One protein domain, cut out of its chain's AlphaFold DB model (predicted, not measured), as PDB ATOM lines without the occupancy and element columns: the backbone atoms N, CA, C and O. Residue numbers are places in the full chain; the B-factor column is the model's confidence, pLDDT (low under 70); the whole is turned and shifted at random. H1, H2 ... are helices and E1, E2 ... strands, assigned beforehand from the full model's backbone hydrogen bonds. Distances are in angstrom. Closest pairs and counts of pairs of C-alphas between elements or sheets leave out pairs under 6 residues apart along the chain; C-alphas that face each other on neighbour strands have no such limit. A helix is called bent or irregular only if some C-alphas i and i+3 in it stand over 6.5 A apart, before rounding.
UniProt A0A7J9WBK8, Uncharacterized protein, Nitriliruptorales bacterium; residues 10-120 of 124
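This is residues 10 to 120 of the 124 residues of an uncharacterized protein of Nitriliruptorales bacterium (UniProt A0A7J9WBK8). A four-stranded antiparallel sheet forms a slab, with H2 and H4 over one face and the short helix H6 crossing the other. H1 packs on H2, H3 follows at one end of E3, and H5 grazes the sheet beside edge strand E4; a long link loops between H2 and E3. The printed part has 111 residues with six named helices and four named strands, in the order E1 H1 E2 H2 E3 H3 H4 E4 H5 H6; the sheet's order is E2 E3 E1 E4 and the class is mixed. It is compact, with a radius of gyration of the C-alphas of 13.0 A, and spans 36 by 34 by 25 A.

E1, residues 10 to 15, begins at C-alpha 10 (-41.991, -25.179, -0.331) and is 16.1 A long. H1 is residues 21 to 24, and E2 is residues 35 to 38. H2, residues 41 to 53, is 18.5 A long and irregular: C-alphas 46 and 49 are 7.7 A apart. E3, residues 72 to 78, is 19.4 A long and begins at C-alpha 72 (-42.414, -11.479, 7.122). H3 is residues 79 to 84, H4 residues 86 to 95, 14.7 A long, and E4 residues 96 to 101, 12.5 A long. H5 is residues 105 to 110, and H6, residues 112 to 119, ends at C-alpha 119 (-31.389, -19.537, -5.318).

In the sheet, E1 and E3 are antiparallel at 159 degrees, with N 12 and O 75 2.8 A apart, within hydrogen-bond range. E1 and E4 are antiparallel at 166 degrees, with N 13 and O 98 at 2.8 A; E2 and E3 at 165 degrees, with N 37 and O 74 at 2.9 A. E1, H1, E2 and E3, H3, H4, E4 are split strand-helix-strand units, two strands running the same way with another strand between them, each with a right-handed crossover. H4 is on the sheet at a height of 9.5 A, only just over E1 alone, since 7 of its C-alphas fall on E1 and 2 on E4; its closest C-alphas to E1 are those of Gln 95 and Leu 14, 6.3 A. On the same face, H2 runs along E2 at 15 degrees on the local plane, which is fitted to just 6 C-alphas; Gly 44 and Phe 38 have the closest C-alphas, 5.8 A. On the opposite face, H6 is over E3 and only just over E2, with 3 C-alphas on E2, and runs only just across the strands, at 63 degrees to E3 on the local plane; the closest C-alphas of H6 and E2 are those of His 118 and Thr 35, 6.2 A. H5 only grazes the sheet with residues 106 to 110. H1 touches H2, with residues 47 to 51 of H2 alone; the closest C-alphas are those of Ala 22 and Ala 50, 6.2 A. H3 and H4 are close but not clearly touching, Leu 82 to Gly 89 being the closest C-alphas, 5.4 A. Every O i to N i+4 pair is within hydrogen-bond range in H3, H5 and H6; in H2 7 of 9 and in H4 5 of 6 are, and H1 is too short for one.

The C-alphas of Ala 66 and Arg 84, the two farthest apart, are 37.6 A apart. The printed part has no cut. The link from H2 to E3 is long, 18 residues, and its residues 57 to 58 pair in parallel with residues 35 to 36 of E2. The mean pLDDT of the printed part is 88.7, and residues 62 to 69 are under 70.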
ATOM      1  N   VAL A  10     -41.010 -26.137  -0.841       93.88
ATOM      2  CA  VAL A  10     -41.991 -25.179  -0.331       93.88
ATOM      3  C   VAL A  10     -41.315 -23.847  -0.035       93.88
ATOM      4  O   VAL A  10     -40.262 -23.808   0.598       93.88
ATOM      5  N   LEU A  11     -41.959 -22.754  -0.447       93.88
ATOM      6  CA  LEU A  11     -41.699 -21.432   0.114       93.88
ATOM      7  C   LEU A  11     -42.703 -21.180   1.246       93.88
ATOM      8  O   LEU A  11     -43.903 -21.054   0.990       93.88
ATOM      9  N   ALA A  12     -42.236 -21.138   2.490       94.94
ATOM     10  CA  ALA A  12     -43.059 -20.878   3.667       94.94
ATOM     11  C   ALA A  12     -42.889 -19.424   4.117       94.94
ATOM     12  O   ALA A  12     -41.793 -19.006   4.472       94.94
ATOM     13  N   ARG A  13     -43.986 -18.665   4.125       94.62
ATOM     14  CA  ARG A  13     -44.031 -17.274   4.576       94.62
ATOM     15  C   ARG A  13     -44.571 -17.196   5.992       94.62
ATOM     16  O   ARG A  13     -45.756 -17.464   6.222       94.62
ATOM     17  N   LEU A  14     -43.724 -16.784   6.922       94.69
ATOM     18  CA  LEU A  14     -44.064 -16.595   8.328       94.69
ATOM     19  C   LEU A  14     -44.166 -15.102   8.632       94.69
ATOM     20  O   LEU A  14     -43.444 -14.297   8.050       94.69
ATOM     21  N   VAL A  15     -45.075 -14.731   9.533       92.94
ATOM     22  CA  VAL A  15     -45.110 -13.369  10.083       92.94
ATOM     23  C   VAL A  15     -44.045 -13.283  11.163       92.94
ATOM     24  O   VAL A  15     -44.010 -14.139  12.045       92.94
ATOM     25  N   VAL A  16     -43.205 -12.258  11.078       91.38
ATOM     26  CA  VAL A  16     -42.259 -11.915  12.135       91.38
ATOM     27  C   VAL A  16     -43.010 -11.073  13.158       91.38
ATOM     28  O   VAL A  16     -43.610 -10.052  12.815       91.38
ATOM     29  N   THR A  17     -43.043 -11.547  14.396       88.06
ATOM     30  CA  THR A  17     -43.674 -10.862  15.530       88.06
ATOM     31  C   THR A  17     -42.607 -10.373  16.498       88.06
ATOM     32  O   THR A  17     -41.513 -10.927  16.523       88.06
ATOM     33  N   ASP A  18     -42.945  -9.398  17.339       77.00
ATOM     34  CA  ASP A  18     -42.031  -8.904  18.373       77.00
ATOM     35  C   ASP A  18     -41.599 -10.017  19.355       77.00
ATOM     36  O   ASP A  18     -42.325 -10.990  19.590       77.00
ATOM     37  N   GLY A  19     -40.433  -9.838  19.985       75.56
ATOM     38  CA  GLY A  19     -39.902 -10.744  21.011       75.56
ATOM     39  C   GLY A  19     -39.026 -11.874  20.448       75.56
ATOM     40  O   GLY A  19     -38.442 -11.718  19.376       75.56
ATOM     41  N   PRO A  20     -38.891 -13.019  21.150       83.88
ATOM     42  CA  PRO A  20     -37.996 -14.114  20.761       83.88
ATOM     43  C   PRO A  20     -38.563 -14.952  19.599       83.88
ATOM     44  O   PRO A  20     -38.556 -16.178  19.632       83.88
ATOM     45  N   TRP A  21     -39.089 -14.306  18.556       91.44
ATOM     46  CA  TRP A  21     -39.714 -14.981  17.417       91.44
ATOM     47  C   TRP A  21     -38.772 -16.002  16.771       91.44
ATOM     48  O   TRP A  21     -39.178 -17.138  16.528       91.44
ATOM     49  N   ALA A  22     -37.498 -15.650  16.579       91.12
ATOM     50  CA  ALA A  22     -36.504 -16.554  16.007       91.12
ATOM     51  C   ALA A  22     -36.307 -17.843  16.835       91.12
ATOM     52  O   ALA A  22     -36.004 -18.886  16.263       91.12
ATOM     53  N   GLU A  23     -36.543 -17.814  18.153       89.00
ATOM     54  CA  GLU A  23     -36.452 -18.995  19.028       89.00
ATOM     55  C   GLU A  23     -37.609 -19.987  18.815       89.00
ATOM     56  O   GLU A  23     -37.516 -21.151  19.201       89.00
ATOM     57  N   THR A  24     -38.702 -19.551  18.179       91.69
ATOM     58  CA  THR A  24     -39.850 -20.410  17.830       91.69
ATOM     59  C   THR A  24     -39.640 -21.196  16.533       91.69
ATOM     60  O   THR A  24     -40.405 -22.114  16.215       91.69
ATOM     61  N   ILE A  25     -38.588 -20.857  15.786       95.19
ATOM     62  CA  ILE A  25     -38.248 -21.479  14.513       95.19
ATOM     63  C   ILE A  25     -37.436 -22.755  14.783       95.19
ATOM     64  O   ILE A  25     -36.458 -22.719  15.532       95.19
ATOM     65  N   PRO A  26     -37.800 -23.912  14.194       95.31
ATOM     66  CA  PRO A  26     -37.054 -25.146  14.423       95.31
ATOM     67  C   PRO A  26     -35.634 -25.048  13.834       95.31
ATOM     68  O   PRO A  26     -35.459 -24.418  12.793       95.31
ATOM     69  N   PRO A  27     -34.612 -25.696  14.417       96.81
ATOM     70  CA  PRO A  27     -33.279 -25.748  13.819       96.81
ATOM     71  C   PRO A  27     -33.277 -26.532  12.502       96.81
ATOM     72  O   PRO A  27     -34.011 -27.516  12.357       96.81
ATOM     73  N   VAL A  28     -32.436 -26.126  11.551       97.06
ATOM     74  CA  VAL A  28     -32.240 -26.832  10.280       97.06
ATOM     75  C   VAL A  28     -31.587 -28.191  10.555       97.06
ATOM     76  O   VAL A  28     -30.521 -28.243  11.176       97.06
ATOM     77  N   PRO A  29     -32.176 -29.313  10.100       96.88
ATOM     78  CA  PRO A  29     -31.549 -30.618  10.250       96.88
ATOM     79  C   PRO A  29     -30.180 -30.687   9.563       96.88
ATOM     80  O   PRO A  29     -29.994 -30.189   8.451       96.88
ATOM     81  N   SER A  30     -29.216 -31.341  10.215       94.25
ATOM     82  CA  SER A  30     -27.844 -31.448   9.716       94.25
ATOM     83  C   SER A  30     -27.782 -32.036   8.304       94.25
ATOM     84  O   SER A  30     -28.395 -33.065   8.018       94.25
ATOM     85  N   GLY A  31     -26.979 -31.418   7.435       93.19
ATOM     86  CA  GLY A  31     -26.787 -31.868   6.052       93.19
ATOM     87  C   GLY A  31     -27.810 -31.323   5.050       93.19
ATOM     88  O   GLY A  31     -27.781 -31.734   3.889       93.19
ATOM     89  N   PHE A  32     -28.677 -30.399   5.468       94.31
ATOM     90  CA  PHE A  32     -29.602 -29.679   4.595       94.31
ATOM     91  C   PHE A  32     -29.289 -28.179   4.564       94.31
ATOM     92  O   PHE A  32     -28.718 -27.639   5.506       94.31
ATOM     93  N   ASP A  33     -29.663 -27.521   3.466       92.44
ATOM     94  CA  ASP A  33     -29.591 -26.064   3.300       92.44
ATOM     95  C   ASP A  33     -31.023 -25.527   3.247       92.44
ATOM     96  O   ASP A  33     -31.833 -25.986   2.437       92.44
ATOM     97  N   VAL A  34     -31.331 -24.575   4.122       95.62
ATOM     98  CA  VAL A  34     -32.592 -23.831   4.116       95.62
ATOM     99  C   VAL A  34     -32.234 -22.361   4.136       95.62
ATOM    100  O   VAL A  34     -31.464 -21.905   4.983       95.62
ATOM    101  N   THR A  35     -32.782 -21.622   3.180       96.00
ATOM    102  CA  THR A  35     -32.535 -20.185   3.075       96.00
ATOM    103  C   THR A  35     -33.703 -19.399   3.629       96.00
ATOM    104  O   THR A  35     -34.852 -19.825   3.506       96.00
ATOM    105  N   VAL A  36     -33.405 -18.236   4.197       95.50
ATOM    106  CA  VAL A  36     -34.399 -17.290   4.701       95.50
ATOM    107  C   VAL A  36     -34.122 -15.896   4.151       95.50
ATOM    108  O   VAL A  36     -32.975 -15.454   4.136       95.50
ATOM    109  N   SER A  37     -35.167 -15.216   3.692       93.62
ATOM    110  CA  SER A  37     -35.138 -13.788   3.373       93.62
ATOM    111  C   SER A  37     -36.172 -13.054   4.216       93.62
ATOM    112  O   SER A  37     -37.159 -13.640   4.664       93.62
ATOM    113  N   PHE A  38     -35.943 -11.766   4.441       91.94
ATOM    114  CA  PHE A  38     -36.841 -10.910   5.208       91.94
ATOM    115  C   PHE A  38     -37.474  -9.860   4.305       91.94
ATOM    116  O   PHE A  38     -36.904  -9.471   3.288       91.94
ATOM    117  N   SER A  39     -38.646  -9.359   4.687       89.00
ATOM    118  CA  SER A  39     -39.313  -8.273   3.957       89.00
ATOM    119  C   SER A  39     -38.596  -6.918   4.054       89.00
ATOM    120  O   SER A  39     -38.965  -5.993   3.333       89.00
ATOM    121  N   SER A  40     -37.618  -6.769   4.951       87.88
ATOM    122  CA  SER A  40     -36.792  -5.566   5.096       87.88
ATOM    123  C   SER A  40     -35.410  -5.903   5.657       87.88
ATOM    124  O   SER A  40     -35.239  -6.911   6.342       87.88
ATOM    125  N   GLU A  41     -34.433  -5.030   5.401       87.69
ATOM    126  CA  GLU A  41     -33.084  -5.153   5.970       87.69
ATOM    127  C   GLU A  41     -33.101  -5.063   7.498       87.69
ATOM    128  O   GLU A  41     -32.460  -5.874   8.147       87.69
ATOM    129  N   ALA A  42     -33.916  -4.171   8.076       88.38
ATOM    130  CA  ALA A  42     -34.019  -4.016   9.529       88.38
ATOM    131  C   ALA A  42     -34.449  -5.310  10.249       88.38
ATOM    132  O   ALA A  42     -33.900  -5.636  11.296       88.38
ATOM    133  N   LEU A  43     -35.387  -6.077   9.674       89.88
ATOM    134  CA  LEU A  43     -35.762  -7.393  10.216       89.88
ATOM    135  C   LEU A  43     -34.638  -8.420  10.055       89.88
ATOM    136  O   LEU A  43     -34.472  -9.299  10.901       89.88
ATOM    137  N   GLY A  44     -33.879  -8.313   8.963       89.94
ATOM    138  CA  GLY A  44     -32.668  -9.096   8.755       89.94
ATOM    139  C   GLY A  44     -31.643  -8.821   9.847       89.94
ATOM    140  O   GLY A  44     -31.207  -9.759  10.501       89.94
ATOM    141  N   ASP A  45     -31.317  -7.558  10.099       90.38
ATOM    142  CA  ASP A  45     -30.352  -7.164  11.128       90.38
ATOM    143  C   ASP A  45     -30.779  -7.624  12.531       90.38
ATOM    144  O   ASP A  45     -29.939  -8.036  13.328       90.38
ATOM    145  N   GLU A  46     -32.082  -7.605  12.824       92.06
ATOM    146  CA  GLU A  46     -32.621  -8.027  14.119       92.06
ATOM    147  C   GLU A  46     -32.569  -9.551  14.338       92.06
ATOM    148  O   GLU A  46     -32.258 -10.008  15.439       92.06
ATOM    149  N   HIS A  47     -32.874 -10.359  13.316       92.81
ATOM    150  CA  HIS A  47     -33.104 -11.801  13.495       92.81
ATOM    151  C   HIS A  47     -32.096 -12.719  12.792       92.81
ATOM    152  O   HIS A  47     -32.088 -13.926  13.059       92.81
ATOM    153  N   ALA A  48     -31.250 -12.198  11.897       92.75
ATOM    154  CA  ALA A  48     -30.353 -13.015  11.081       92.75
ATOM    155  C   ALA A  48     -29.400 -13.863  11.923       92.75
ATOM    156  O   ALA A  48     -29.245 -15.048  11.634       92.75
ATOM    157  N   GLU A  49     -28.789 -13.291  12.963       94.38
ATOM    158  CA  GLU A  49     -27.821 -14.006  13.802       94.38
ATOM    159  C   GLU A  49     -28.460 -15.226  14.482       94.38
ATOM    160  O   GLU A  49     -27.932 -16.337  14.403       94.38
ATOM    161  N   ALA A  50     -29.648 -15.057  15.068       94.69
ATOM    162  CA  ALA A  50     -30.373 -16.146  15.718       94.69
ATOM    163  C   ALA A  50     -30.729 -17.274  14.733       94.69
ATOM    164  O   ALA A  50     -30.542 -18.452  15.039       94.69
ATOM    165  N   LEU A  51     -31.183 -16.936  13.520       96.00
ATOM    166  CA  LEU A  51     -31.473 -17.942  12.494       96.00
ATOM    167  C   LEU A  51     -30.199 -18.613  11.957       96.00
ATOM    168  O   LEU A  51     -30.202 -19.813  11.686       96.00
ATOM    169  N   GLN A  52     -29.084 -17.893  11.850       95.75
ATOM    170  CA  GLN A  52     -27.804 -18.489  11.458       95.75
ATOM    171  C   GLN A  52     -27.314 -19.514  12.488       95.75
ATOM    172  O   GLN A  52     -26.851 -20.587  12.101       95.75
ATOM    173  N   LEU A  53     -27.488 -19.246  13.787       96.12
ATOM    174  CA  LEU A  53     -27.189 -20.211  14.855       96.12
ATOM    175  C   LEU A  53     -28.053 -21.479  14.769       96.12
ATOM    176  O   LEU A  53     -27.606 -22.561  15.146       96.12
ATOM    177  N   LEU A  54     -29.268 -21.364  14.229       96.50
ATOM    178  CA  LEU A  54     -30.166 -22.487  13.948       96.50
ATOM    179  C   LEU A  54     -29.852 -23.208  12.622       96.50
ATOM    180  O   LEU A  54     -30.534 -24.175  12.285       96.50
ATOM    181  N   GLY A  55     -28.831 -22.775  11.876       96.75
ATOM    182  CA  GLY A  55     -28.378 -23.401  10.632       96.75
ATOM    183  C   GLY A  55     -29.024 -22.858   9.353       96.75
ATOM    184  O   GLY A  55     -28.818 -23.436   8.286       96.75
ATOM    185  N   TYR A  56     -29.791 -21.767   9.428       97.06
ATOM    186  CA  TYR A  56     -30.355 -21.119   8.242       97.06
ATOM    187  C   TYR A  56     -29.317 -20.259   7.525       97.06
ATOM    188  O   TYR A  56     -28.518 -19.552   8.142       97.06
ATOM    189  N   ARG A  57     -29.395 -20.233   6.194       95.81
ATOM    190  CA  ARG A  57     -28.643 -19.288   5.370       95.81
ATOM    191  C   ARG A  57     -29.498 -18.062   5.068       95.81
ATOM    192  O   ARG A  57     -30.456 -18.135   4.301       95.81
ATOM    193  N   VAL A  58     -29.140 -16.925   5.651       93.75
ATOM    194  CA  VAL A  58     -29.828 -15.654   5.388       93.75
ATOM    195  C   VAL A  58     -29.390 -15.119   4.024       93.75
ATOM    196  O   VAL A  58     -28.194 -15.058   3.738       93.75
ATOM    197  N   VAL A  59     -30.350 -14.767   3.173       92.06
ATOM    198  CA  VAL A  59     -30.119 -14.169   1.851       92.06
ATOM    199  C   VAL A  59     -30.708 -12.763   1.796       92.06
ATOM    200  O   VAL A  59     -31.499 -12.373   2.656       92.06
ATOM    201  N   HIS A  60     -30.318 -11.997   0.776       80.12
ATOM    202  CA  HIS A  60     -30.829 -10.645   0.585       80.12
ATOM    203  C   HIS A  60     -32.360 -10.627   0.459       80.12
ATOM    204  O   HIS A  60     -32.941 -11.579  -0.078       80.12
ATOM    205  N   PRO A  61     -33.011  -9.552   0.940       72.31
ATOM    206  CA  PRO A  61     -34.443  -9.385   0.764       72.31
ATOM    207  C   PRO A  61     -34.791  -9.454  -0.732       72.31
ATOM    208  O   PRO A  61     -34.017  -8.964  -1.565       72.31
ATOM    209  N   PRO A  62     -35.938 -10.048  -1.099       69.38
ATOM    210  CA  PRO A  62     -36.399 -10.006  -2.477       69.38
ATOM    211  C   PRO A  62     -36.577  -8.543  -2.921       69.38
ATOM    212  O   PRO A  62     -36.866  -7.680  -2.083       69.38
ATOM    213  N   PRO A  63     -36.408  -8.239  -4.221       66.00
ATOM    214  CA  PRO A  63     -36.560  -6.881  -4.729       66.00
ATOM    215  C   PRO A  63     -37.902  -6.287  -4.290       66.00
ATOM    216  O   PRO A  63     -38.949  -6.934  -4.365       66.00
ATOM    217  N   VAL A  64     -37.843  -5.054  -3.784       62.34
ATOM    218  CA  VAL A  64     -38.960  -4.370  -3.124       62.34
ATOM    219  C   VAL A  64     -40.176  -4.339  -4.049       62.34
ATOM    220  O   VAL A  64     -40.175  -3.674  -5.085       62.34
ATOM    221  N   THR A  65     -41.246  -5.035  -3.662       56.94
ATOM    222  CA  THR A  65     -42.545  -4.892  -4.322       56.94
ATOM    223  C   THR A  65     -43.095  -3.490  -4.068       56.94
ATOM    224  O   THR A  65     -42.943  -2.959  -2.971       56.94
ATOM    225  N   ALA A  66     -43.813  -2.905  -5.032       46.03
ATOM    226  CA  ALA A  66     -44.408  -1.561  -4.933       46.03
ATOM    227  C   ALA A  66     -45.423  -1.369  -3.777       46.03
ATOM    228  O   ALA A  66     -45.975  -0.282  -3.611       46.03
ATOM    229  N   MET A  67     -45.685  -2.410  -2.984       49.06
ATOM    230  CA  MET A  67     -46.568  -2.390  -1.826       49.06
ATOM    231  C   MET A  67     -45.783  -2.835  -0.582       49.06
ATOM    232  O   MET A  67     -45.084  -3.850  -0.660       49.06
ATOM    233  N   PRO A  68     -45.895  -2.125   0.556       58.56
ATOM    234  CA  PRO A  68     -45.262  -2.547   1.797       58.56
ATOM    235  C   PRO A  68     -45.800  -3.921   2.203       58.56
ATOM    236  O   PRO A  68     -47.010  -4.121   2.346       58.56
ATOM    237  N   LEU A  69     -44.891  -4.879   2.351       67.94
ATOM    238  CA  LEU A  69     -45.219  -6.187   2.891       67.94
ATOM    239  C   LEU A  69     -45.343  -6.078   4.419       67.94
ATOM    240  O   LEU A  69     -44.612  -5.297   5.034       67.94
ATOM    241  N   PRO A  70     -46.247  -6.845   5.054       81.88
ATOM    242  CA  PRO A  70     -46.174  -7.048   6.499       81.88
ATOM    243  C   PRO A  70     -44.789  -7.605   6.876       81.88
ATOM    244  O   PRO A  70     -44.153  -8.217   6.016       81.88
ATOM    245  N   PRO A  71     -44.332  -7.438   8.131       90.06
ATOM    246  CA  PRO A  71     -43.063  -7.998   8.587       90.06
ATOM    247  C   PRO A  71     -43.106  -9.521   8.447       90.06
ATOM    248  O   PRO A  71     -43.831 -10.208   9.169       90.06
ATOM    249  N   VAL A  72     -42.403 -10.050   7.449       92.06
ATOM    250  CA  VAL A  72     -42.414 -11.479   7.122       92.06
ATOM    251  C   VAL A  72     -41.013 -11.999   6.858       92.06
ATOM    252  O   VAL A  72     -40.133 -11.269   6.401       92.06
ATOM    253  N   ALA A  73     -40.855 -13.292   7.112       93.94
ATOM    254  CA  ALA A  73     -39.705 -14.081   6.721       93.94
ATOM    255  C   ALA A  73     -40.165 -15.176   5.753       93.94
ATOM    256  O   ALA A  73     -41.101 -15.929   6.044       93.94
ATOM    257  N   ASP A  74     -39.526 -15.240   4.591       94.38
ATOM    258  CA  ASP A  74     -39.755 -16.259   3.577       94.38
ATOM    259  C   ASP A  74     -38.666 -17.325   3.702       94.38
ATOM    260  O   ASP A  74     -37.481 -17.020   3.630       94.38
ATOM    261  N   PHE A  75     -39.069 -18.578   3.899       95.75
ATOM    262  CA  PHE A  75     -38.182 -19.730   4.034       95.75
ATOM    263  C   PHE A  75     -38.307 -20.624   2.809       95.75
ATOM    264  O   PHE A  75     -39.399 -21.115   2.513       95.75
ATOM    265  N   LEU A  76     -37.199 -20.877   2.115       95.12
ATOM    266  CA  LEU A  76     -37.164 -21.830   1.009       95.12
ATOM    267  C   LEU A  76     -36.650 -23.181   1.504       95.12
ATOM    268  O   LEU A  76     -35.468 -23.335   1.818       95.12
ATOM    269  N   ILE A  77     -37.555 -24.156   1.540       95.31
ATOM    270  CA  ILE A  77     -37.334 -25.494   2.083       95.31
ATOM    271  C   ILE A  77     -37.371 -26.503   0.935       95.31
ATOM    272  O   ILE A  77     -38.386 -26.637   0.253       95.31
ATOM    273  N   GLY A  78     -36.272 -27.228   0.722       93.62
ATOM    274  CA  GLY A  78     -36.187 -28.235  -0.339       93.62
ATOM    275  C   GLY A  78     -37.041 -29.478  -0.064       93.62
ATOM    276  O   GLY A  78     -37.161 -29.922   1.078       93.62
ATOM    277  N   GLU A  79     -37.579 -30.087  -1.123       93.12
ATOM    278  CA  GLU A  79     -38.396 -31.314  -1.048       93.12
ATOM    279  C   GLU A  79     -37.690 -32.456  -0.298       93.12
ATOM    280  O   GLU A  79     -38.269 -33.049   0.605       93.12
ATOM    281  N   ALA A  80     -36.401 -32.690  -0.568       92.56
ATOM    282  CA  ALA A  80     -35.637 -33.751   0.094       92.56
ATOM    283  C   ALA A  80     -35.598 -33.614   1.629       92.56
ATOM    284  O   ALA A  80     -35.489 -34.622   2.334       92.56
ATOM    285  N   LEU A  81     -35.660 -32.381   2.149       94.88
ATOM    286  CA  LEU A  81     -35.751 -32.135   3.585       94.88
ATOM    287  C   LEU A  81     -37.156 -32.449   4.101       94.88
ATOM    288  O   LEU A  81     -37.284 -33.113   5.124       94.88
ATOM    289  N   LEU A  82     -38.195 -32.019   3.383       93.44
ATOM    290  CA  LEU A  82     -39.592 -32.287   3.740       93.44
ATOM    291  C   LEU A  82     -39.906 -33.792   3.744       93.44
ATOM    292  O   LEU A  82     -40.576 -34.267   4.659       93.44
ATOM    293  N   ASP A  83     -39.357 -34.540   2.788       93.75
ATOM    294  CA  ASP A  83     -39.527 -35.991   2.685       93.75
ATOM    295  C   ASP A  83     -38.827 -36.745   3.821       93.75
ATOM    296  O   ASP A  83     -39.380 -37.684   4.399       93.75
ATOM    297  N   ARG A  84     -37.594 -36.345   4.163       95.88
ATOM    298  CA  ARG A  84     -36.795 -37.003   5.212       95.88
ATOM    299  C   ARG A  84     -37.170 -36.561   6.624       95.88
ATOM    300  O   ARG A  84     -37.005 -37.338   7.563       95.88
ATOM    301  N   HIS A  85     -37.663 -35.336   6.780       95.50
ATOM    302  CA  HIS A  85     -38.012 -34.722   8.058       95.50
ATOM    303  C   HIS A  85     -39.430 -34.125   8.006       95.50
ATOM    304  O   HIS A  85     -39.606 -32.910   8.116       95.50
ATOM    305  N   PRO A  86     -40.481 -34.958   7.901       93.44
ATOM    306  CA  PRO A  86     -41.856 -34.473   7.755       93.44
ATOM    307  C   PRO A  86     -42.346 -33.652   8.959       93.44
ATOM    308  O   PRO A  86     -43.216 -32.794   8.819       93.44
ATOM    309  N   THR A  87     -41.784 -33.879  10.151       94.06
ATOM    310  CA  THR A  87     -42.072 -33.069  11.345       94.06
ATOM    311  C   THR A  87     -41.557 -31.640  11.216       94.06
ATOM    312  O   THR A  87     -42.254 -30.724  11.634       94.06
ATOM    313  N   TYR A  88     -40.403 -31.432  10.573       93.81
ATOM    314  CA  TYR A  88     -39.857 -30.101  10.298       93.81
ATOM    315  C   TYR A  88     -40.787 -29.313   9.368       93.81
ATOM    316  O   TYR A  88     -41.169 -28.184   9.669       93.81
ATOM    317  N   GLY A  89     -41.244 -29.950   8.282       91.06
ATOM    318  CA  GLY A  89     -42.235 -29.360   7.380       91.06
ATOM    319  C   GLY A  89     -43.551 -29.008   8.082       91.06
ATOM    320  O   GLY A  89     -44.125 -27.951   7.826       91.06
ATOM    321  N   ARG A  90     -44.008 -29.857   9.013       91.56
ATOM    322  CA  ARG A  90     -45.213 -29.595   9.811       91.56
ATOM    323  C   ARG A  90     -45.051 -28.385  10.731       91.56
ATOM    324  O   ARG A  90     -45.951 -27.553  10.756       91.56
ATOM    325  N   SER A  91     -43.914 -28.249  11.414       92.38
ATOM    326  CA  SER A  91     -43.634 -27.084  12.265       92.38
ATOM    327  C   SER A  91     -43.711 -25.771  11.483       92.38
ATOM    328  O   SER A  91     -44.278 -24.799  11.971       92.38
ATOM    329  N   PHE A  92     -43.219 -25.753  10.240       90.81
ATOM    330  CA  PHE A  92     -43.384 -24.599   9.356       90.81
ATOM    331  C   PHE A  92     -44.833 -24.390   8.922       90.81
ATOM    332  O   PHE A  92     -45.308 -23.261   8.939       90.81
ATOM    333  N   ALA A  93     -45.554 -25.451   8.556       89.00
ATOM    334  CA  ALA A  93     -46.950 -25.347   8.133       89.00
ATOM    335  C   ALA A  93     -47.877 -24.804   9.238       89.00
ATOM    336  O   ALA A  93     -48.829 -24.092   8.931       89.00
ATOM    337  N   GLU A  94     -47.592 -25.109  10.506       91.12
ATOM    338  CA  GLU A  94     -48.350 -24.617  11.665       91.12
ATOM    339  C   GLU A  94     -48.144 -23.113  11.917       91.12
ATOM    340  O   GLU A  94     -49.060 -22.435  12.380       91.12
ATOM    341  N   GLN A  95     -46.964 -22.583  11.584       90.81
ATOM    342  CA  GLN A  95     -46.600 -21.177  11.797       90.81
ATOM    343  C   GLN A  95     -46.806 -20.304  10.550       90.81
ATOM    344  O   GLN A  95     -46.976 -19.086  10.642       90.81
ATOM    345  N   ALA A  96     -46.770 -20.909   9.362       91.31
ATOM    346  CA  ALA A  96     -46.806 -20.192   8.103       91.31
ATOM    347  C   ALA A  96     -48.157 -19.510   7.888       91.31
ATOM    348  O   ALA A  96     -49.218 -20.134   7.857       91.31
ATOM    349  N   LYS A  97     -48.112 -18.207   7.608       91.50
ATOM    350  CA  LYS A  97     -49.288 -17.476   7.134       91.50
ATOM    351  C   LYS A  97     -49.677 -17.924   5.728       91.50
ATOM    352  O   LYS A  97     -50.856 -17.889   5.377       91.50
ATOM    353  N   ARG A  98     -48.680 -18.289   4.914       91.31
ATOM    354  CA  ARG A  98     -48.840 -18.862   3.572       91.31
ATOM    355  C   ARG A  98     -47.716 -19.850   3.291       91.31
ATOM    356  O   ARG A  98     -46.576 -19.593   3.657       91.31
ATOM    357  N   ALA A  99     -48.026 -20.926   2.580       92.50
ATOM    358  CA  ALA A  99     -47.040 -21.861   2.058       92.50
ATOM    359  C   ALA A  99     -47.319 -22.106   0.572       92.50
ATOM    360  O   ALA A  99     -48.462 -22.360   0.186       92.50
ATOM    361  N   TYR A 100     -46.283 -22.017  -0.256       91.69
ATOM    362  CA  TYR A 100     -46.369 -22.210  -1.699       91.69
ATOM    363  C   TYR A 100     -45.632 -23.491  -2.069       91.69
ATOM    364  O   TYR A 100     -44.415 -23.567  -1.920       91.69
ATOM    365  N   ASN A 101     -46.366 -24.493  -2.551       92.06
ATOM    366  CA  ASN A 101     -45.758 -25.687  -3.125       92.06
ATOM    367  C   ASN A 101     -45.195 -25.339  -4.510       92.06
ATOM    368  O   ASN A 101     -45.955 -25.013  -5.424       92.06
ATOM    369  N   LEU A 102     -43.875 -25.411  -4.663       90.88
ATOM    370  CA  LEU A 102     -43.181 -24.994  -5.880       90.88
ATOM    371  C   LEU A 102     -43.321 -25.999  -7.032       90.88
ATOM    372  O   LEU A 102     -43.153 -25.619  -8.191       90.88
ATOM    373  N   ALA A 103     -43.748 -27.233  -6.744       88.44
ATOM    374  CA  ALA A 103     -44.127 -28.197  -7.774       88.44
ATOM    375  C   ALA A 103     -45.432 -27.795  -8.495       88.44
ATOM    376  O   ALA A 103     -45.703 -28.250  -9.608       88.44
ATOM    377  N   PHE A 104     -46.247 -26.916  -7.896       84.75
ATOM    378  CA  PHE A 104     -47.437 -26.358  -8.537       84.75
ATOM    379  C   PHE A 104     -47.080 -25.098  -9.328       84.75
ATOM    380  O   PHE A 104     -46.896 -24.021  -8.762       84.75
ATOM    381  N   GLY A 105     -47.061 -25.218 -10.660       83.12
ATOM    382  CA  GLY A 105     -46.665 -24.148 -11.588       83.12
ATOM    383  C   GLY A 105     -47.253 -22.756 -11.295       83.12
ATOM    384  O   GLY A 105     -46.484 -21.796 -11.244       83.12
ATOM    385  N   PRO A 106     -48.569 -22.607 -11.036       86.69
ATOM    386  CA  PRO A 106     -49.149 -21.307 -10.694       86.69
ATOM    387  C   PRO A 106     -48.623 -20.720  -9.379       86.69
ATOM    388  O   PRO A 106     -48.373 -19.522  -9.299       86.69
ATOM    389  N   ALA A 107     -48.427 -21.553  -8.353       85.06
ATOM    390  CA  ALA A 107     -47.880 -21.104  -7.077       85.06
ATOM    391  C   ALA A 107     -46.415 -20.682  -7.233       85.06
ATOM    392  O   ALA A 107     -46.040 -19.623  -6.743       85.06
ATOM    393  N   ALA A 108     -45.621 -21.454  -7.980       85.75
ATOM    394  CA  ALA A 108     -44.236 -21.113  -8.287       85.75
ATOM    395  C   ALA A 108     -44.111 -19.797  -9.072       85.75
ATOM    396  O   ALA A 108     -43.219 -19.005  -8.790       85.75
ATOM    397  N   ALA A 109     -45.015 -19.539 -10.024       86.19
ATOM    398  CA  ALA A 109     -45.026 -18.294 -10.791       86.19
ATOM    399  C   ALA A 109     -45.320 -17.063  -9.915       86.19
ATOM    400  O   ALA A 109     -44.711 -16.019 -10.113       86.19
ATOM    401  N   LEU A 110     -46.205 -17.189  -8.918       85.88
ATOM    402  CA  LEU A 110     -46.551 -16.092  -8.003       85.88
ATOM    403  C   LEU A 110     -45.393 -15.650  -7.099       85.88
ATOM    404  O   LEU A 110     -45.422 -14.532  -6.591       85.88
ATOM    405  N   VAL A 111     -44.415 -16.525  -6.858       87.81
ATOM    406  CA  VAL A 111     -43.290 -16.268  -5.944       87.81
ATOM    407  C   VAL A 111     -41.930 -16.394  -6.630       87.81
ATOM    408  O   VAL A 111     -40.916 -16.558  -5.954       87.81
ATOM    409  N   ALA A 112     -41.899 -16.325  -7.963       86.81
ATOM    410  CA  ALA A 112     -40.696 -16.562  -8.759       86.81
ATOM    411  C   ALA A 112     -39.535 -15.636  -8.358       86.81
ATOM    412  O   ALA A 112     -38.445 -16.136  -8.096       86.81
ATOM    413  N   ASP A 113     -39.795 -14.334  -8.205       85.38
ATOM    414  CA  ASP A 113     -38.782 -13.337  -7.823       85.38
ATOM    415  C   ASP A 113     -38.190 -13.611  -6.431       85.38
ATOM    416  O   ASP A 113     -36.998 -13.415  -6.187       85.38
ATOM    417  N   VAL A 114     -39.013 -14.117  -5.506       87.31
ATOM    418  CA  VAL A 114     -38.553 -14.501  -4.165       87.31
ATOM    419  C   VAL A 114     -37.678 -15.748  -4.260       87.31
ATOM    420  O   VAL A 114     -36.568 -15.772  -3.741       87.31
ATOM    421  N   VAL A 115     -38.119 -16.777  -4.985       88.62
ATOM    422  CA  VAL A 115     -37.327 -18.003  -5.186       88.62
ATOM    423  C   VAL A 115     -36.000 -17.711  -5.903       88.62
ATOM    424  O   VAL A 115     -34.977 -18.323  -5.587       88.62
ATOM    425  N   GLU A 116     -35.981 -16.757  -6.830       86.94
ATOM    426  CA  GLU A 116     -34.768 -16.268  -7.488       86.94
ATOM    427  C   GLU A 116     -33.784 -15.655  -6.484       86.94
ATOM    428  O   GLU A 116     -32.622 -16.065  -6.462       86.94
ATOM    429  N   ALA A 117     -34.244 -14.784  -5.578       85.44
ATOM    430  CA  ALA A 117     -33.403 -14.218  -4.518       85.44
ATOM    431  C   ALA A 117     -32.783 -15.302  -3.608       85.44
ATOM    432  O   ALA A 117     -31.619 -15.216  -3.220       85.44
ATOM    433  N   HIS A 118     -33.532 -16.371  -3.325       87.75
ATOM    434  CA  HIS A 118     -33.064 -17.501  -2.518       87.75
ATOM    435  C   HIS A 118     -32.053 -18.411  -3.230       87.75
ATOM    436  O   HIS A 118     -31.141 -18.964  -2.605       87.75
ATOM    437  N   THR A 119     -32.213 -18.603  -4.538       84.19
ATOM    438  CA  THR A 119     -31.389 -19.537  -5.318       84.19
ATOM    439  C   THR A 119     -30.203 -18.866  -6.006       84.19
ATOM    440  O   THR A 119     -29.253 -19.561  -6.371       84.19
ATOM    441  N   GLY A 120     -30.242 -17.541  -6.175       74.94
ATOM    442  CA  GLY A 120     -29.301 -16.785  -7.002       74.94
ATOM    443  C   GLY A 120     -29.413 -17.118  -8.494       74.94
ATOM    444  O   GLY A 120     -28.476 -16.859  -9.248       74.94
TER     445      GLY A 120